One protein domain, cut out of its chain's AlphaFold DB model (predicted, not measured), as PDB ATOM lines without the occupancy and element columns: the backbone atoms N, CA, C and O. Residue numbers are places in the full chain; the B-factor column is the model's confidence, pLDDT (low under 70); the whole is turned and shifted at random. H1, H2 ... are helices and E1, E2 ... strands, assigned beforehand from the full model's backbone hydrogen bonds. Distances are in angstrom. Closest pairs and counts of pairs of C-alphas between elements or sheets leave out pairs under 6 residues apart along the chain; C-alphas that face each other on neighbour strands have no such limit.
ATOM      1  N   MET A  37     -47.790  26.579   4.985       89.81
ATOM      2  CA  MET A  37     -46.422  26.310   4.555       89.81
ATOM      3  C   MET A  37     -45.742  25.416   5.586       89.81
ATOM      4  O   MET A  37     -45.734  25.729   6.777       89.81
ATOM      5  N   THR A  38     -45.160  24.316   5.126       92.25
ATOM      6  CA  THR A  38     -44.499  23.328   5.982       92.25
ATOM      7  C   THR A  38     -42.989  23.499   5.928       92.25
ATOM      8  O   THR A  38     -42.424  23.642   4.845       92.25
ATOM      9  N   LEU A  39     -42.349  23.467   7.094       94.81
ATOM     10  CA  LEU A  39     -40.899  23.429   7.235       94.81
ATOM     11  C   LEU A  39     -40.498  22.035   7.725       94.81
ATOM     12  O   LEU A  39     -41.040  21.556   8.726       94.81
ATOM     13  N   LEU A  40     -39.609  21.365   6.990       95.25
ATOM     14  CA  LEU A  40     -39.099  20.031   7.333       95.25
ATOM     15  C   LEU A  40     -37.940  20.158   8.308       95.25
ATOM     16  O   LEU A  40     -37.163  21.093   8.193       95.25
ATOM     17  N   ASN A  41     -37.856  19.263   9.279       94.69
ATOM     18  CA  ASN A  41     -36.914  19.366  10.389       94.69
ATOM     19  C   ASN A  41     -35.618  18.575  10.108       94.69
ATOM     20  O   ASN A  41     -35.589  17.772   9.179       94.69
ATOM     21  N   GLY A  42     -34.578  18.758  10.925       94.19
ATOM     22  CA  GLY A  42     -33.375  17.910  10.931       94.19
ATOM     23  C   GLY A  42     -32.076  18.549  10.425       94.19
ATOM     24  O   GLY A  42     -31.047  17.883  10.455       94.19
ATOM     25  N   ASP A  43     -32.107  19.812  10.008       96.06
ATOM     26  CA  ASP A  43     -30.959  20.582   9.496       96.06
ATOM     27  C   ASP A  43     -30.273  21.337  10.645       96.06
ATOM     28  O   ASP A  43     -30.389  22.549  10.792       96.06
ATOM     29  N   ILE A  44     -29.656  20.596  11.561       95.38
ATOM     30  CA  ILE A  44     -29.152  21.100  12.844       95.38
ATOM     31  C   ILE A  44     -28.073  22.173  12.659       95.38
ATOM     32  O   ILE A  44     -28.005  23.099  13.476       95.38
ATOM     33  N   ASP A  45     -27.227  22.066  11.631       93.38
ATOM     34  CA  ASP A  45     -26.193  23.073  11.362       93.38
ATOM     35  C   ASP A  45     -26.674  24.271  10.525       93.38
ATOM     36  O   ASP A  45     -25.995  25.307  10.483       93.38
ATOM     37  N   GLY A  46     -27.887  24.191   9.976       93.19
ATOM     38  CA  GLY A  46     -28.565  25.273   9.282       93.19
ATOM     39  C   GLY A  46     -28.049  25.514   7.866       93.19
ATOM     40  O   GLY A  46     -28.287  26.606   7.327       93.19
ATOM     41  N   ASP A  47     -27.341  24.551   7.273       94.00
ATOM     42  CA  ASP A  47     -26.790  24.636   5.922       94.00
ATOM     43  C   ASP A  47     -27.820  24.377   4.808       94.00
ATOM     44  O   ASP A  47     -27.515  24.616   3.635       94.00
ATOM     45  N   ASN A  48     -29.068  24.066   5.185       95.62
ATOM     46  CA  ASN A  48     -30.204  23.782   4.304       95.62
ATOM     47  C   ASN A  48     -30.187  22.375   3.681       95.62
ATOM     48  O   ASN A  48     -30.924  22.139   2.716       95.62
ATOM     49  N   GLU A  49     -29.419  21.446   4.247       96.75
ATOM     50  CA  GLU A  49     -29.398  20.023   3.907       96.75
ATOM     51  C   GLU A  49     -29.471  19.170   5.187       96.75
ATOM     52  O   GLU A  49     -28.987  19.559   6.236       96.75
ATOM     53  N   VAL A  50     -30.082  17.980   5.130       97.44
ATOM     54  CA  VAL A  50     -30.017  17.024   6.253       97.44
ATOM     55  C   VAL A  50     -28.993  15.950   5.928       97.44
ATOM     56  O   VAL A  50     -29.227  15.064   5.100       97.44
ATOM     57  N   THR A  51     -27.843  15.998   6.588       97.12
ATOM     58  CA  THR A  51     -26.666  15.206   6.234       97.12
ATOM     59  C   THR A  51     -26.054  14.462   7.427       97.12
ATOM     60  O   THR A  51     -26.567  14.411   8.547       97.12
ATOM     61  N   LEU A  52     -24.908  13.812   7.184       96.81
ATOM     62  CA  LEU A  52     -24.114  13.201   8.254       96.81
ATOM     63  C   LEU A  52     -23.504  14.235   9.209       96.81
ATOM     64  O   LEU A  52     -23.102  13.844  10.310       96.81
ATOM     65  N   PHE A  53     -23.392  15.505   8.807       96.44
ATOM     66  CA  PHE A  53     -22.881  16.563   9.676       96.44
ATOM     67  C   PHE A  53     -23.893  16.890  10.778       96.44
ATOM     68  O   PHE A  53     -23.512  16.856  11.951       96.44
ATOM     69  N   ASP A  54     -25.179  16.999  10.438       97.12
ATOM     70  CA  ASP A  54     -26.282  17.134  11.399       97.12
ATOM     71  C   ASP A  54     -26.317  15.967  12.376       97.12
ATOM     72  O   ASP A  54     -26.344  16.143  13.595       97.12
ATOM     73  N   HIS A  55     -26.205  14.746  11.849       96.88
ATOM     74  CA  HIS A  55     -26.136  13.546  12.677       96.88
ATOM     75  C   HIS A  55     -24.962  13.597  13.669       96.88
ATOM     76  O   HIS A  55     -25.103  13.193  14.822       96.88
ATOM     77  N   GLY A  56     -23.801  14.101  13.241       95.88
ATOM     78  CA  GLY A  56     -22.644  14.287  14.113       95.88
ATOM     79  C   GLY A  56     -22.929  15.238  15.279       95.88
ATOM     80  O   GLY A  56     -22.514  14.954  16.406       95.88
ATOM     81  N   ILE A  57     -23.664  16.323  15.028       95.81
ATOM     82  CA  ILE A  57     -24.060  17.296  16.056       95.81
ATOM     83  C   ILE A  57     -25.106  16.696  16.998       95.81
ATOM     84  O   ILE A  57     -24.970  16.834  18.216       95.81
ATOM     85  N   LEU A  58     -26.093  15.973  16.465       96.56
ATOM     86  CA  LEU A  58     -27.097  15.285  17.277       96.56
ATOM     87  C   LEU A  58     -26.435  14.288  18.232       96.56
ATOM     88  O   LEU A  58     -26.680  14.317  19.435       96.56
ATOM     89  N   VAL A  59     -25.529  13.444  17.725       96.44
ATOM     90  CA  VAL A  59     -24.808  12.453  18.542       96.44
ATOM     91  C   VAL A  59     -23.939  13.117  19.613       96.44
ATOM     92  O   VAL A  59     -23.832  12.586  20.717       96.44
ATOM     93  N   ALA A  60     -23.338  14.274  19.322       95.75
ATOM     94  CA  ALA A  60     -22.561  15.025  20.308       95.75
ATOM     95  C   ALA A  60     -23.419  15.568  21.466       95.75
ATOM     96  O   ALA A  60     -22.892  15.766  22.561       95.75
ATOM     97  N   ASN A  61     -24.717  15.774  21.230       96.50
ATOM     98  CA  ASN A  61     -25.679  16.253  22.221       96.50
ATOM     99  C   ASN A  61     -26.540  15.137  22.829       96.50
ATOM    100  O   ASN A  61     -27.345  15.401  23.715       96.50
ATOM    101  N   PHE A  62     -26.380  13.891  22.383       96.31
ATOM    102  CA  PHE A  62     -27.270  12.799  22.753       96.31
ATOM    103  C   PHE A  62     -27.260  12.521  24.262       96.31
ATOM    104  O   PHE A  62     -26.219  12.224  24.855       96.31
ATOM    105  N   GLY A  63     -28.443  12.568  24.874       93.75
ATOM    106  CA  GLY A  63     -28.648  12.412  26.311       93.75
ATOM    107  C   GLY A  63     -28.405  13.679  27.137       93.75
ATOM    108  O   GLY A  63     -28.419  13.578  28.362       93.75
ATOM    109  N   LEU A  64     -28.158  14.833  26.503       96.69
ATOM    110  CA  LEU A  64     -28.098  16.130  27.179       96.69
ATOM    111  C   LEU A  64     -29.489  16.767  27.266       96.69
ATOM    112  O   LEU A  64     -30.291  16.666  26.340       96.69
ATOM    113  N   SER A  65     -29.726  17.476  28.363       94.19
ATOM    114  CA  SER A  65     -30.891  18.336  28.583       94.19
ATOM    115  C   SER A  65     -30.494  19.813  28.560       94.19
ATOM    116  O   SER A  65     -29.317  20.142  28.709       94.19
ATOM    117  N   GLU A  66     -31.461  20.728  28.458       90.31
ATOM    118  CA  GLU A  66     -31.215  22.186  28.421       90.31
ATOM    119  C   GLU A  66     -30.379  22.717  29.612       90.31
ATOM    120  O   GLU A  66     -29.740  23.768  29.535       90.31
ATOM    121  N   GLN A  67     -30.350  21.987  30.731       90.06
ATOM    122  CA  GLN A  67     -29.585  22.357  31.926       90.06
ATOM    123  C   GLN A  67     -28.122  21.895  31.883       90.06
ATOM    124  O   GLN A  67     -27.316  22.336  32.712       90.06
ATOM    125  N   ASP A  68     -27.769  21.015  30.949       95.56
ATOM    126  CA  ASP A  68     -26.454  20.403  30.886       95.56
ATOM    127  C   ASP A  68     -25.440  21.287  30.139       95.56
ATOM    128  O   ASP A  68     -25.737  21.869  29.089       95.56
ATOM    129  N   PRO A  69     -24.192  21.397  30.635       92.50
ATOM    130  CA  PRO A  69     -23.142  22.114  29.924       92.50
ATOM    131  C   PRO A  69     -22.866  21.491  28.551       92.50
ATOM    132  O   PRO A  69     -22.510  20.318  28.460       92.50
ATOM    133  N   GLY A  70     -22.943  22.303  27.497       86.81
ATOM    134  CA  GLY A  70     -22.694  21.858  26.122       86.81
ATOM    135  C   GLY A  70     -23.946  21.440  25.355       86.81
ATOM    136  O   GLY A  70     -23.812  21.089  24.188       86.81
ATOM    137  N   PHE A  71     -25.132  21.532  25.968       92.81
ATOM    138  CA  PHE A  71     -26.397  21.402  25.253       92.81
ATOM    139  C   PHE A  71     -26.505  22.439  24.129       92.81
ATOM    140  O   PHE A  71     -26.296  23.639  24.330       92.81
ATOM    141  N   THR A  72     -26.840  21.947  22.944       91.12
ATOM    142  CA  THR A  72     -27.099  22.726  21.738       91.12
ATOM    143  C   THR A  72     -28.602  22.696  21.486       91.12
ATOM    144  O   THR A  72     -29.117  21.633  21.136       91.12
ATOM    145  N   PRO A  73     -29.319  23.823  21.638       89.94
ATOM    146  CA  PRO A  73     -30.763  23.859  21.430       89.94
ATOM    147  C   PRO A  73     -31.179  23.335  20.056       89.94
ATOM    148  O   PRO A  73     -32.258  22.779  19.896       89.94
ATOM    149  N   GLU A  74     -30.365  23.532  19.027       90.62
ATOM    150  CA  GLU A  74     -30.664  23.114  17.660       90.62
ATOM    151  C   GLU A  74     -30.758  21.590  17.505       90.62
ATOM    152  O   GLU A  74     -31.451  21.149  16.595       90.62
ATOM    153  N   ALA A  75     -30.130  20.812  18.397       93.75
ATOM    154  CA  ALA A  75     -30.172  19.349  18.392       93.75
ATOM    155  C   ALA A  75     -31.417  18.754  19.082       93.75
ATOM    156  O   ALA A  75     -31.692  17.573  18.890       93.75
ATOM    157  N   ASP A  76     -32.138  19.562  19.864       93.56
ATOM    158  CA  ASP A  76     -33.483  19.269  20.377       93.56
ATOM    159  C   ASP A  76     -34.491  19.639  19.276       93.56
ATOM    160  O   ASP A  76     -34.845  20.814  19.092       93.56
ATOM    161  N   LEU A  77     -34.826  18.636  18.466       93.50
ATOM    162  CA  LEU A  77     -35.619  18.734  17.245       93.50
ATOM    163  C   LEU A  77     -37.116  18.631  17.525       93.50
ATOM    164  O   LEU A  77     -37.886  19.199  16.753       93.50
ATOM    165  N   ASP A  78     -37.548  17.935  18.579       91.75
ATOM    166  CA  ASP A  78     -38.966  17.896  18.964       91.75
ATOM    167  C   ASP A  78     -39.347  18.954  20.016       91.75
ATOM    168  O   ASP A  78     -40.532  19.248  20.197       91.75
ATOM    169  N   GLY A  79     -38.371  19.629  20.617       90.25
ATOM    170  CA  GLY A  79     -38.585  20.752  21.521       90.25
ATOM    171  C   GLY A  79     -38.948  20.344  22.939       90.25
ATOM    172  O   GLY A  79     -39.455  21.189  23.688       90.25
ATOM    173  N   ASP A  80     -38.733  19.080  23.306       90.94
ATOM    174  CA  ASP A  80     -39.080  18.534  24.613       90.94
ATOM    175  C   ASP A  80     -38.035  18.813  25.710       90.94
ATOM    176  O   ASP A  80     -38.262  18.453  26.869       90.94
ATOM    177  N   THR A  81     -36.974  19.562  25.375       91.75
ATOM    178  CA  THR A  81     -35.841  19.986  26.224       91.75
ATOM    179  C   THR A  81     -34.743  18.947  26.449       91.75
ATOM    180  O   THR A  81     -33.769  19.245  27.154       91.75
ATOM    181  N   GLU A  82     -34.847  17.762  25.844       93.62
ATOM    182  CA  GLU A  82     -33.864  16.684  25.942       93.62
ATOM    183  C   GLU A  82     -33.511  16.133  24.553       93.62
ATOM    184  O   GLU A  82     -34.375  15.888  23.732       93.62
ATOM    185  N   VAL A  83     -32.232  15.858  24.280       96.44
ATOM    186  CA  VAL A  83     -31.847  15.217  23.008       96.44
ATOM    187  C   VAL A  83     -31.850  13.701  23.175       96.44
ATOM    188  O   VAL A  83     -30.994  13.131  23.863       96.44
ATOM    189  N   THR A  84     -32.787  13.017  22.525       95.94
ATOM    190  CA  THR A  84     -33.058  11.588  22.716       95.94
ATOM    191  C   THR A  84     -33.120  10.797  21.400       95.94
ATOM    192  O   THR A  84     -32.715  11.236  20.322       95.94
ATOM    193  N   LEU A  85     -33.599   9.546  21.479       96.31
ATOM    194  CA  LEU A  85     -33.876   8.728  20.295       96.31
ATOM    195  C   LEU A  85     -35.026   9.288  19.446       96.31
ATOM    196  O   LEU A  85     -35.124   8.899  18.280       96.31
ATOM    197  N   PHE A  86     -35.892  10.139  20.005       95.75
ATOM    198  CA  PHE A  86     -36.979  10.763  19.252       95.75
ATOM    199  C   PHE A  86     -36.432  11.805  18.271       95.75
ATOM    200  O   PHE A  86     -36.735  11.697  17.082       95.75
ATOM    201  N   ASP A  87     -35.500  12.664  18.697       96.50
ATOM    202  CA  ASP A  87     -34.774  13.588  17.810       96.50
ATOM    203  C   ASP A  87     -34.002  12.843  16.728       96.50
ATOM    204  O   ASP A  87     -34.075  13.173  15.544       96.50
ATOM    205  N   PHE A  88     -33.300  11.770  17.109       96.75
ATOM    206  CA  PHE A  88     -32.611  10.931  16.131       96.75
ATOM    207  C   PHE A  88     -33.589  10.346  15.099       96.75
ATOM    208  O   PHE A  88     -33.272  10.282  13.912       96.75
ATOM    209  N   GLY A  89     -34.787   9.942  15.530       96.31
ATOM    210  CA  GLY A  89     -35.854   9.486  14.643       96.31
ATOM    211  C   GLY A  89     -36.299  10.559  13.647       96.31
ATOM    212  O   GLY A  89     -36.473  10.243  12.471       96.31
ATOM    213  N   ILE A  90     -36.429  11.814  14.089       95.75
ATOM    214  CA  ILE A  90     -36.759  12.961  13.228       95.75
ATOM    215  C   ILE A  90     -35.664  13.176  12.184       95.75
ATOM    216  O   ILE A  90     -35.961  13.224  10.992       95.75
ATOM    217  N   LEU A  91     -34.399  13.220  12.609       96.69
ATOM    218  CA  LEU A  91     -33.267  13.395  11.699       96.69
ATOM    219  C   LEU A  91     -33.205  12.284  10.645       96.69
ATOM    220  O   LEU A  91     -33.013  12.555   9.463       96.69
ATOM    221  N   VAL A  92     -33.394  11.024  11.050       96.38
ATOM    222  CA  VAL A  92     -33.377   9.880  10.125       96.38
ATOM    223  C   VAL A  92     -34.534   9.933   9.126       96.38
ATOM    224  O   VAL A  92     -34.344   9.549   7.972       96.38
ATOM    225  N   ASN A  93     -35.713  10.405   9.539       95.94
ATOM    226  CA  ASN A  93     -36.872  10.519   8.652       95.94
ATOM    227  C   ASN A  93     -36.660  11.534   7.523       95.94
ATOM    228  O   ASN A  93     -37.190  11.323   6.435       95.94
ATOM    229  N   HIS A  94     -35.880  12.588   7.772       95.44
ATOM    230  CA  HIS A  94     -35.589  13.647   6.799       95.44
ATOM    231  C   HIS A  94     -34.176  13.546   6.207       95.44
ATOM    232  O   HIS A  94     -33.723  14.452   5.519       95.44
ATOM    233  N   PHE A  95     -33.455  12.450   6.455       96.94
ATOM    234  CA  PHE A  95     -32.063  12.316   6.032       96.94
ATOM    235  C   PHE A  95     -31.909  12.330   4.505       96.94
ATOM    236  O   PHE A  95     -32.491  11.504   3.798       96.94
ATOM    237  N   GLY A  96     -31.045  13.211   4.003       95.75
ATOM    238  CA  GLY A  96     -30.805  13.425   2.576       95.75
ATOM    239  C   GLY A  96     -31.781  14.395   1.908       95.75
ATOM    240  O   GLY A  96     -31.661  14.611   0.702       95.75
ATOM    241  N   GLU A  97     -32.726  14.970   2.656       97.50
ATOM    242  CA  GLU A  97     -33.581  16.048   2.164       97.50
ATOM    243  C   GLU A  97     -32.795  17.363   2.061       97.50
ATOM    244  O   GLU A  97     -31.878  17.633   2.839       97.50
ATOM    245  N   ILE A  98     -33.162  18.182   1.077       96.56
ATOM    246  CA  ILE A  98     -32.522  19.467   0.778       96.56
ATOM    247  C   ILE A  98     -33.624  20.515   0.652       96.56
ATOM    248  O   ILE A  98     -34.603  20.318  -0.074       96.56
ATOM    249  N   GLY A  99     -33.481  21.628   1.371       95.44
ATOM    250  CA  GLY A  99     -34.419  22.741   1.283       95.44
ATOM    251  C   GLY A  99     -34.309  23.470  -0.054       95.44
ATOM    252  O   GLY A  99     -33.317  23.360  -0.771       95.44
ATOM    253  N   VAL A 100     -35.311  24.279  -0.397       94.31
ATOM    254  CA  VAL A 100     -35.238  25.060  -1.643       94.31
ATOM    255  C   VAL A 100     -34.117  26.104  -1.591       94.31
ATOM    256  O   VAL A 100     -33.769  26.611  -0.520       94.31
ATOM    257  N   ASP A 101     -33.584  26.474  -2.756       93.50
ATOM    258  CA  ASP A 101     -32.604  27.554  -2.872       93.50
ATOM    259  C   ASP A 101     -33.207  28.898  -2.456       93.50
ATOM    260  O   ASP A 101     -34.360  29.212  -2.761       93.50
ATOM    261  N   ALA A 102     -32.408  29.735  -1.796       92.88
ATOM    262  CA  ALA A 102     -32.857  31.049  -1.358       92.88
ATOM    263  C   ALA A 102     -33.221  31.956  -2.545       92.88
ATOM    264  O   ALA A 102     -32.418  32.170  -3.456       92.88
ATOM    265  N   LEU A 103     -34.391  32.597  -2.481       93.50
ATOM    266  CA  LEU A 103     -34.730  33.700  -3.380       93.50
ATOM    267  C   LEU A 103     -33.687  34.815  -3.245       93.50
ATOM    268  O   LEU A 103     -33.457  35.349  -2.155       93.50
ATOM    269  N   THR A 104     -33.076  35.178  -4.371       91.19
ATOM    270  CA  THR A 104     -32.076  36.247  -4.475       91.19
ATOM    271  C   THR A 104     -32.654  37.462  -5.197       91.19
ATOM    272  O   THR A 104     -33.561  37.341  -6.026       91.19
ATOM    273  N   GLY A 105     -32.150  38.651  -4.878       89.69
ATOM    274  CA  GLY A 105     -32.574  39.900  -5.503       89.69
ATOM    275  C   GLY A 105     -32.229  41.112  -4.650       89.69
ATOM    276  O   GLY A 105     -31.479  41.010  -3.679       89.69
ATOM    277  N   VAL A 106     -32.799  42.262  -5.003       87.94
ATOM    278  CA  VAL A 106     -32.670  43.489  -4.207       87.94
ATOM    279  C   VAL A 106     -33.589  43.393  -2.989       87.94
ATOM    280  O   VAL A 106     -34.810  43.382  -3.143       87.94
ATOM    281  N   GLU A 107     -33.013  43.304  -1.788       93.44
ATOM    282  CA  GLU A 107     -33.783  43.130  -0.552       93.44
ATOM    283  C   GLU A 107     -34.598  44.381  -0.193       93.44
ATOM    284  O   GLU A 107     -34.101  45.509  -0.222       93.44
ATOM    285  N   GLN A 108     -35.867  44.169   0.157       92.00
ATOM    286  CA  GLN A 108     -36.801  45.191   0.627       92.00
ATOM    287  C   GLN A 108     -37.533  44.701   1.883       92.00
ATOM    288  O   GLN A 108     -37.817  43.511   1.991       92.00
ATOM    289  N   PRO A 109     -37.885  45.577   2.834       88.69
ATOM    290  CA  PRO A 109     -38.651  45.164   4.006       88.69
ATOM    291  C   PRO A 109     -40.110  44.816   3.645       88.69
ATOM    292  O   PRO A 109     -40.743  45.503   2.841       88.69
ATOM    293  N   MET A 110     -40.679  43.773   4.264       85.31
ATOM    294  CA  MET A 110     -42.121  43.446   4.173       85.31
ATOM    295  C   MET A 110     -42.976  44.326   5.110       85.31
ATOM    296  O   MET A 110     -43.583  43.827   6.066       85.31
ATOM    297  N   GLU A 111     -42.994  45.640   4.883       72.62
ATOM    298  CA  GLU A 111     -43.671  46.603   5.775       72.62
ATOM    299  C   GLU A 111     -44.808  47.388   5.110       72.62
ATOM    300  O   GLU A 111     -45.729  47.831   5.794       72.62
ATOM    301  N   GLU A 112     -44.807  47.508   3.781       61.06
ATOM    302  CA  GLU A 112     -45.811  48.277   3.045       61.06
ATOM    303  C   GLU A 112     -46.727  47.388   2.201       61.06
ATOM    304  O   GLU A 112     -46.272  46.559   1.411       61.06
ATOM    305  N   GLY A 113     -48.043  47.611   2.304       63.47
ATOM    306  CA  GLY A 113     -49.025  46.985   1.421       63.47
ATOM    307  C   GLY A 113     -50.231  46.403   2.148       63.47
ATOM    308  O   GLY A 113     -50.848  47.075   2.971       63.47
ATOM    309  N   LEU A 114     -50.612  45.190   1.761       64.12
ATOM    310  CA  LEU A 114     -51.727  44.423   2.299       64.12
ATOM    311  C   LEU A 114     -51.185  43.347   3.237       64.12
ATOM    312  O   LEU A 114     -50.255  42.621   2.885       64.12
ATOM    313  N   THR A 115     -51.784  43.241   4.418       77.81
ATOM    314  CA  THR A 115     -51.456  42.193   5.386       77.81
ATOM    315  C   THR A 115     -52.177  40.904   5.014       77.81
ATOM    316  O   THR A 115     -53.395  40.897   4.835       77.81
ATOM    317  N   VAL A 116     -51.422  39.816   4.888       81.38
ATOM    318  CA  VAL A 116     -51.938  38.492   4.545       81.38
ATOM    319  C   VAL A 116     -51.490  37.485   5.609       81.38
ATOM    320  O   VAL A 116     -50.298  37.439   5.930       81.38
ATOM    321  N   PRO A 117     -52.417  36.686   6.168       87.81
ATOM    322  CA  PRO A 117     -52.067  35.636   7.111       87.81
ATOM    323  C   PRO A 117     -51.457  34.430   6.383       87.81
ATOM    324  O   PRO A 117     -51.859  34.089   5.269       87.81
ATOM    325  N   LEU A 118     -50.515  33.764   7.041       88.81
ATOM    326  CA  LEU A 118     -49.860  32.531   6.619       88.81
ATOM    327  C   LEU A 118     -49.738  31.620   7.838       88.81
ATOM    328  O   LEU A 118     -49.304  32.067   8.895       88.81
ATOM    329  N   ARG A 119     -50.069  30.342   7.685       90.69
ATOM    330  CA  ARG A 119     -49.818  29.339   8.714       90.69
ATOM    331  C   ARG A 119     -48.519  28.613   8.427       90.69
ATOM    332  O   ARG A 119     -48.388  27.964   7.392       90.69
ATOM    333  N   LEU A 120     -47.581  28.697   9.358       91.62
ATOM    334  CA  LEU A 120     -46.405  27.843   9.375       91.62
ATOM    335  C   LEU A 120     -46.711  26.546  10.114       91.62
ATOM    336  O   LEU A 120     -47.267  26.572  11.210       91.62
ATOM    337  N   GLN A 121     -46.301  25.433   9.520       92.69
ATOM    338  CA  GLN A 121     -46.290  24.117  10.136       92.69
ATOM    339  C   GLN A 121     -44.837  23.671  10.307       92.69
ATOM    340  O   GLN A 121     -44.152  23.351   9.336       92.69
ATOM    341  N   LEU A 122     -44.370  23.679  11.550       92.38
ATOM    342  CA  LEU A 122     -43.067  23.175  11.963       92.38
ATOM    343  C   LEU A 122     -43.185  21.657  12.118       92.38
ATOM    344  O   LEU A 122     -43.853  21.175  13.035       92.38
ATOM    345  N   SER A 123     -42.611  20.903  11.179       91.75
ATOM    346  CA  SER A 123     -42.736  19.441  11.184       91.75
ATOM    347  C   SER A 123     -42.058  18.843  12.410       91.75
ATOM    348  O   SER A 123     -40.990  19.303  12.811       91.75
ATOM    349  N   ASP A 124     -42.704  17.825  12.980       90.88
ATOM    350  CA  ASP A 124     -42.205  17.030  14.106       90.88
ATOM    351  C   ASP A 124     -41.885  17.832  15.383       90.88
ATOM    352  O   ASP A 124     -41.208  17.340  16.276       90.88
ATOM    353  N   TRP A 125     -42.420  19.053  15.499       90.62
ATOM    354  CA  TRP A 125     -42.224  19.924  16.656       90.62
ATOM    355  C   TRP A 125     -43.304  19.697  17.726       90.62
ATOM    356  O   TRP A 125     -44.488  19.970  17.509       90.62
ATOM    357  N   GLY A 126     -42.903  19.230  18.906       83.31
ATOM    358  CA  GLY A 126     -43.746  19.023  20.086       83.31
ATOM    359  C   GLY A 126     -44.089  20.306  20.848       83.31
ATOM    360  O   GLY A 126     -45.118  20.358  21.528       83.31
ATOM    361  N   GLY A 127     -43.302  21.371  20.663       83.00
ATOM    362  CA  GLY A 127     -43.537  22.675  21.279       83.00
ATOM    363  C   GLY A 127     -42.646  22.944  22.486       83.00
ATOM    364  O   GLY A 127     -42.473  22.085  23.338       83.00
ATOM    365  N   HIS A 128     -42.176  24.186  22.622       85.38
ATOM    366  CA  HIS A 128     -41.401  24.627  23.785       85.38
ATOM    367  C   HIS A 128     -42.068  25.840  24.460       85.38
ATOM    368  O   HIS A 128     -42.486  26.775  23.767       85.38
ATOM    369  N   PRO A 129     -42.159  25.901  25.805       75.50
ATOM    370  CA  PRO A 129     -42.948  26.918  26.516       75.50
ATOM    371  C   PRO A 129     -42.462  28.362  26.318       75.50
ATOM    372  O   PRO A 129     -43.246  29.301  26.466       75.50
ATOM    373  N   SER A 130     -41.178  28.558  26.017       80.50
ATOM    374  CA  SER A 130     -40.547  29.886  25.959       80.50
ATOM    375  C   SER A 130     -39.537  30.073  24.824       80.50
ATOM    376  O   SER A 130     -38.946  31.150  24.721       80.50
ATOM    377  N   ARG A 131     -39.315  29.063  23.969       84.69
ATOM    378  CA  ARG A 131     -38.259  29.135  22.949       84.69
ATOM    379  C   ARG A 131     -38.750  30.002  21.807       84.69
ATOM    380  O   ARG A 131     -39.828  29.774  21.260       84.69
ATOM    381  N   VAL A 132     -37.950  31.006  21.473       86.38
ATOM    382  CA  VAL A 132     -38.212  31.885  20.338       86.38
ATOM    383  C   VAL A 132     -37.443  31.348  19.143       86.38
ATOM    384  O   VAL A 132     -36.215  31.359  19.138       86.38
ATOM    385  N   ILE A 133     -38.169  30.901  18.128       87.00
ATOM    386  CA  ILE A 133     -37.596  30.496  16.848       87.00
ATOM    387  C   ILE A 133     -37.583  31.725  15.947       87.00
ATOM    388  O   ILE A 133     -38.612  32.369  15.749       87.00
ATOM    389  N   SER A 134     -36.414  32.072  15.414       91.38
ATOM    390  CA  SER A 134     -36.307  33.128  14.408       91.38
ATOM    391  C   SER A 134     -36.564  32.531  13.031       91.38
ATOM    392  O   SER A 134     -35.808  31.670  12.587       91.38
ATOM    393  N   VAL A 135     -37.619  32.991  12.364       93.75
ATOM    394  CA  VAL A 135     -37.967  32.569  11.004       93.75
ATOM    395  C   VAL A 135     -37.727  33.725  10.046       93.75
ATOM    396  O   VAL A 135     -38.335  34.788  10.191       93.75
ATOM    397  N   GLU A 136     -36.844  33.527   9.070       95.56
ATOM    398  CA  GLU A 136     -36.658  34.442   7.946       95.56
ATOM    399  C   GLU A 136     -37.655  34.091   6.843       95.56
ATOM    400  O   GLU A 136     -37.642  32.983   6.313       95.56
ATOM    401  N   PHE A 137     -38.479  35.061   6.465       96.62
ATOM    402  CA  PHE A 137     -39.329  35.005   5.289       96.62
ATOM    403  C   PHE A 137     -38.693  35.775   4.144       96.62
ATOM    404  O   PHE A 137     -38.259  36.915   4.324       96.62
ATOM    405  N   ARG A 138     -38.725  35.189   2.948       96.38
ATOM    406  CA  ARG A 138     -38.384  35.839   1.681       96.38
ATOM    407  C   ARG A 138     -39.547  35.691   0.715       96.38
ATOM    408  O   ARG A 138     -40.033  34.586   0.534       96.38
ATOM    409  N   ALA A 139     -39.995  36.768   0.086       94.88
ATOM    410  CA  ALA A 139     -41.086  36.732  -0.880       94.88
ATOM    411  C   ALA A 139     -40.706  37.454  -2.165       94.88
ATOM    412  O   ALA A 139     -40.132  38.541  -2.136       94.88
ATOM    413  N   LYS A 140     -41.071  36.881  -3.307       93.06
ATOM    414  CA  LYS A 140     -40.799  37.458  -4.623       93.06
ATOM    415  C   LYS A 140     -42.008  37.293  -5.526       93.06
ATOM    416  O   LYS A 140     -42.728  36.304  -5.416       93.06
ATOM    417  N   ALA A 141     -42.276  38.288  -6.368       90.38
ATOM    418  CA  ALA A 141     -43.460  38.268  -7.220       90.38
ATOM    419  C   ALA A 141     -43.412  37.063  -8.172       90.38
ATOM    420  O   ALA A 141     -42.368  36.798  -8.776       90.38
ATOM    421  N   VAL A 142     -44.539  36.363  -8.316       87.62
ATOM    422  CA  VAL A 142     -44.629  35.164  -9.161       87.62
ATOM    423  C   VAL A 142     -44.211  35.489 -10.596       87.62
ATOM    424  O   VAL A 142     -44.683  36.464 -11.186       87.62
ATOM    425  N   GLY A 143     -43.329  34.666 -11.164       85.25
ATOM    426  CA  GLY A 143     -42.769  34.842 -12.507       85.25
ATOM    427  C   GLY A 143     -41.523  35.731 -12.560       85.25
ATOM    428  O   GLY A 143     -41.015  36.002 -13.649       85.25
ATOM    429  N   THR A 144     -41.026  36.201 -11.412       88.06
ATOM    430  CA  THR A 144     -39.791  36.996 -11.312       88.06
ATOM    431  C   THR A 144     -38.686  36.302 -10.517       88.06
ATOM    432  O   THR A 144     -37.635  36.896 -10.290       88.06
ATOM    433  N   GLU A 145     -38.873  35.041 -10.124       87.94
ATOM    434  CA  GLU A 145     -37.983  34.283  -9.238       87.94
ATOM    435  C   GLU A 145     -36.536  34.295  -9.741       87.94
ATOM    436  O   GLU A 145     -35.627  34.658  -8.994       87.94
ATOM    437  N   SER A 146     -36.336  34.036 -11.035       86.25
ATOM    438  CA  SER A 146     -35.020  34.007 -11.683       86.25
ATOM    439  C   SER A 146     -34.448  35.384 -12.043       86.25
ATOM    440  O   SER A 146     -33.331  35.460 -12.549       86.25
ATOM    441  N   ASN A 147     -35.203  36.474 -11.861       86.38
ATOM    442  CA  ASN A 147     -34.762  37.820 -12.224       86.38
ATOM    443  C   ASN A 147     -33.968  38.461 -11.066       86.38
ATOM    444  O   ASN A 147     -34.587  38.806 -10.058       86.38
ATOM    445  N   PRO A 148     -32.648  38.682 -11.181       85.31
ATOM    446  CA  PRO A 148     -31.843  39.242 -10.091       85.31
ATOM    447  C   PRO A 148     -32.203  40.696  -9.744       85.31
ATOM    448  O   PRO A 148     -31.968  41.126  -8.618       85.31
ATOM    449  N   ASP A 149     -32.808  41.438 -10.673       87.31
ATOM    450  CA  ASP A 149     -33.176  42.844 -10.473       87.31
ATOM    451  C   ASP A 149     -34.555  43.009  -9.817       87.31
ATOM    452  O   ASP A 149     -34.933  44.108  -9.406       87.31
ATOM    453  N   ALA A 150     -35.341  41.930  -9.732       84.69
ATOM    454  CA  ALA A 150     -36.643  41.970  -9.082       84.69
ATOM    455  C   ALA A 150     -36.481  42.028  -7.551       84.69
ATOM    456  O   ALA A 150     -35.631  41.320  -6.998       84.69
ATOM    457  N   PRO A 151     -37.298  42.843  -6.856       89.94
ATOM    458  CA  PRO A 151     -37.207  42.971  -5.411       89.94
ATOM    459  C   PRO A 151     -37.542  41.644  -4.734       89.94
ATOM    460  O   PRO A 151     -38.485  40.951  -5.128       89.94
ATOM    461  N   VAL A 152     -36.779  41.314  -3.697       94.75
ATOM    462  CA  VAL A 152     -37.109  40.247  -2.755       94.75
ATOM    463  C   VAL A 152     -37.505  40.903  -1.441       94.75
ATOM    464  O   VAL A 152     -36.734  41.635  -0.828       94.75
ATOM    465  N   TYR A 153     -38.742  40.686  -1.026       95.06
ATOM    466  CA  TYR A 153     -39.223  41.189   0.245       95.06
ATOM    467  C   TYR A 153     -38.744  40.259   1.355       95.06
ATOM    468  O   TYR A 153     -38.845  39.046   1.201       95.06
ATOM    469  N   VAL A 154     -38.228  40.803   2.453       95.50
ATOM    470  CA  VAL A 154     -37.642  40.039   3.559       95.50
ATOM    471  C   VAL A 154     -38.248  40.480   4.890       95.50
ATOM    472  O   VAL A 154     -38.510  41.668   5.107       95.50
ATOM    473  N   LYS A 155     -38.494  39.520   5.785       94.38
ATOM    474  CA  LYS A 155     -38.940  39.764   7.164       94.38
ATOM    475  C   LYS A 155     -38.484  38.643   8.079       94.38
ATOM    476  O   LYS A 155     -38.753  37.484   7.794       94.38
ATOM    477  N   THR A 156     -37.894  38.988   9.217       94.00
ATOM    478  CA  THR A 156     -37.594  38.015  10.274       94.00
ATOM    479  C   THR A 156     -38.619  38.137  11.390       94.00
ATOM    480  O   THR A 156     -38.873  39.236  11.889       94.00
ATOM    481  N   VAL A 157     -39.216  37.017  11.785       90.69
ATOM    482  CA  VAL A 157     -40.212  36.951  12.858       90.69
ATOM    483  C   VAL A 157     -39.713  36.006  13.942       90.69
ATOM    484  O   VAL A 157     -39.360  34.867  13.656       90.69
ATOM    485  N   GLY A 158     -39.693  36.475  15.190       89.06
ATOM    486  CA  GLY A 158     -39.506  35.610  16.350       89.06
ATOM    487  C   GLY A 158     -40.841  34.999  16.760       89.06
ATOM    488  O   GLY A 158     -41.749  35.736  17.146       89.06
ATOM    489  N   ILE A 159     -40.966  33.677  16.683       84.31
ATOM    490  CA  ILE A 159     -42.178  32.947  17.070       84.31
ATOM    491  C   ILE A 159     -41.939  32.161  18.358       84.31
ATOM    492  O   ILE A 159     -40.962  31.427  18.472       84.31
ATOM    493  N   VAL A 160     -42.836  32.308  19.337       82.12
ATOM    494  CA  VAL A 160     -42.870  31.413  20.502       82.12
ATOM    495  C   VAL A 160     -43.607  30.157  20.063       82.12
ATOM    496  O   VAL A 160     -44.838  30.120  20.060       82.12
ATOM    497  N   ALA A 161     -42.863  29.148  19.629       69.62
ATOM    498  CA  ALA A 161     -43.443  27.925  19.095       69.62
ATOM    499  C   ALA A 161     -43.829  26.971  20.226       69.62
ATOM    500  O   ALA A 161     -43.256  25.899  20.397       69.62
ATOM    501  N   SER A 162     -44.839  27.363  21.002       78.38
ATOM    502  CA  SER A 162     -45.498  26.465  21.960       78.38
ATOM    503  C   SER A 162     -46.303  25.344  21.280       78.38
ATOM    504  O   SER A 162     -46.843  24.481  21.963       78.38
ATOM    505  N   SER A 163     -46.403  25.370  19.946       78.56
ATOM    506  CA  SER A 163     -47.093  24.393  19.103       78.56
ATOM    507  C   SER A 163     -46.417  24.260  17.736       78.56
ATOM    508  O   SER A 163     -45.733  25.181  17.289       78.56
ATOM    509  N   ALA A 164     -46.668  23.138  17.053       83.44
ATOM    510  CA  ALA A 164     -46.224  22.873  15.681       83.44
ATOM    511  C   ALA A 164     -46.820  23.834  14.636       83.44
ATOM    512  O   ALA A 164     -46.224  24.060  13.591       83.44
ATOM    513  N   GLU A 165     -48.001  24.400  14.898       88.81
ATOM    514  CA  GLU A 165     -48.643  25.376  14.013       88.81
ATOM    515  C   GLU A 165     -48.521  26.787  14.584       88.81
ATOM    516  O   GLU A 165     -48.827  27.011  15.759       88.81
ATOM    517  N   VAL A 166     -48.111  27.740  13.743       87.75
ATOM    518  CA  VAL A 166     -47.999  29.158  14.101       87.75
ATOM    519  C   VAL A 166     -48.528  30.029  12.964       87.75
ATOM    520  O   VAL A 166     -48.051  29.949  11.834       87.75
ATOM    521  N   ASP A 167     -49.491  30.898  13.270       89.19
ATOM    522  CA  ASP A 167     -49.993  31.893  12.321       89.19
ATOM    523  C   ASP A 167     -49.093  33.143  12.331       89.19
ATOM    524  O   ASP A 167     -48.751  33.686  13.384       89.19
ATOM    525  N   VAL A 168     -48.710  33.603  11.140       89.56
ATOM    526  CA  VAL A 168     -47.837  34.757  10.903       89.56
ATOM    527  C   VAL A 168     -48.499  35.701   9.904       89.56
ATOM    528  O   VAL A 168     -49.149  35.276   8.954       89.56
ATOM    529  N   GLU A 169     -48.307  37.002  10.096       88.75
ATOM    530  CA  GLU A 169     -48.792  38.032   9.180       88.75
ATOM    531  C   GLU A 169     -47.644  38.640   8.365       88.75
ATOM    532  O   GLU A 169     -46.651  39.145   8.913       88.75
ATOM    533  N   LEU A 170     -47.798  38.625   7.041       87.19
ATOM    534  CA  LEU A 170     -46.866  39.227   6.088       87.19
ATOM    535  C   LEU A 170     -47.522  40.449   5.442       87.19
ATOM    536  O   LEU A 170     -48.673  40.372   5.020       87.19
ATOM    537  N   THR A 171     -46.800  41.564   5.339       85.44
ATOM    538  CA  THR A 171     -47.297  42.779   4.680       85.44
ATOM    539  C   THR A 171     -46.566  42.960   3.357       85.44
ATOM    540  O   THR A 171     -45.357  43.176   3.341       85.44
ATOM    541  N   LEU A 172     -47.294  42.826   2.248       82.94
ATOM    542  CA  LEU A 172     -46.737  42.826   0.894       82.94
ATOM    543  C   LEU A 172     -47.541  43.755  -0.023       82.94
ATOM    544  O   LEU A 172     -48.754  43.898   0.167       82.94
ATOM    545  N   PRO A 173     -46.929  44.359  -1.057       82.44
ATOM    546  CA  PRO A 173     -47.679  45.060  -2.094       82.44
ATOM    547  C   PRO A 173     -48.723  44.153  -2.763       82.44
ATOM    548  O   PRO A 173     -48.683  42.933  -2.642       82.44
ATOM    549  N   ALA A 174     -49.687  44.744  -3.473       75.75
ATOM    550  CA  ALA A 174     -50.710  43.949  -4.148       75.75
ATOM    551  C   ALA A 174     -50.071  43.040  -5.215       75.75
ATOM    552  O   ALA A 174     -49.459  43.537  -6.163       75.75
ATOM    553  N   GLY A 175     -50.250  41.726  -5.085       84.00
ATOM    554  CA  GLY A 175     -49.742  40.743  -6.030       84.00
ATOM    555  C   GLY A 175     -49.817  39.290  -5.550       84.00
ATOM    556  O   GLY A 175     -50.248  38.991  -4.434       84.00
ATOM    557  N   ALA A 176     -49.386  38.383  -6.423       89.94
ATOM    558  CA  ALA A 176     -49.075  36.993  -6.110       89.94
ATOM    559  C   ALA A 176     -47.564  36.824  -5.905       89.94
ATOM    560  O   ALA A 176     -46.769  37.341  -6.696       89.94
ATOM    561  N   TYR A 177     -47.174  36.082  -4.870       91.75
ATOM    562  CA  TYR A 177     -45.783  35.909  -4.463       91.75
ATOM    563  C   TYR A 177     -45.444  34.442  -4.203       91.75
ATOM    564  O   TYR A 177     -46.212  33.723  -3.561       91.75
ATOM    565  N   THR A 178     -44.255  34.043  -4.641       92.69
ATOM    566  CA  THR A 178     -43.544  32.867  -4.134       92.69
ATOM    567  C   THR A 178     -42.890  33.270  -2.820       92.69
ATOM    568  O   THR A 178     -42.203  34.292  -2.763       92.69
ATOM    569  N   VAL A 179     -43.155  32.523  -1.749       93.88
ATOM    570  CA  VAL A 179     -42.679  32.819  -0.394       93.88
ATOM    571  C   VAL A 179     -41.877  31.638   0.111       93.88
ATOM    572  O   VAL A 179     -42.324  30.502   0.024       93.88
TER     573      VAL A 179
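AT A GLANCE: This is residues 37 to 179 of the 652 residues of an uncharacterized protein of Armatimonadetes bacterium (UniProt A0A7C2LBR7). A lobe of two strand sheets, E2 E5 E4 E7 and E1 E3 E6, partly face to face, stands at one end; a small lobe of the side-by-side helices H1 and H2 with loops makes the other. The 143 printed residues run E1 H1 H2 E2 E3 E4 E5 E6 E7, a mixed class with under half of the residues in named elements. Both sheets, ordered as named, are mixed. The whole is only just compact, close to loose, with a radius of gyration of the C-alphas of 16.9 A, and elongated, spanning 49 by 29 by 23 A.

IN THESE COORDINATES: E1, residues 37 to 39, begins at C-alpha (-46.422, 26.310, 4.555). H1, residues 52 to 61, is 14.4 A long; H2, 85 to 93, 12.2 A. Then come E2, 106 to 109; E3, 114 to 122, 24.9 A; E4, 132 to 141, 28.8 A; E5, 151 to 160, 28.9 A; and E6, 165 to 172, 21.9 A. E7, 176 to 179, ends at C-alpha (-42.679, 32.819, -0.394).

HOW THE PARTS SIT: In the strongly twisted four-strand sheet, E4 and E5 form an antiparallel hairpin, with N 137 and O 155 2.8 A apart. E2 is parallel to E5, N 154 to O 108 2.8 A; E7 is antiparallel to E4, N 178 to O 140 2.8 A. In the other sheet E3 is parallel to E1, N 121 to O 37 2.8 A, and antiparallel to E6, N 118 to O 168 2.8 A. E4 and E6 are near each other. H1 and H2, a helical hairpin, touch at Leu 58 and Phe 88, C-alphas 7.1 A apart, at a shallow tilt of 7 degrees, opposite ways. Neither is on a sheet. In both helices every O i to N i+4 pair is within hydrogen-bond range.

THE WHOLE: The farthest C-alphas, Gly 63 and Ala 174, are 49.1 A apart. The printed part has no cut. The links E1 to H1, H1 to H2 and H2 to E2 are long. Residues 112 to 114 and 161 have pLDDT under 70.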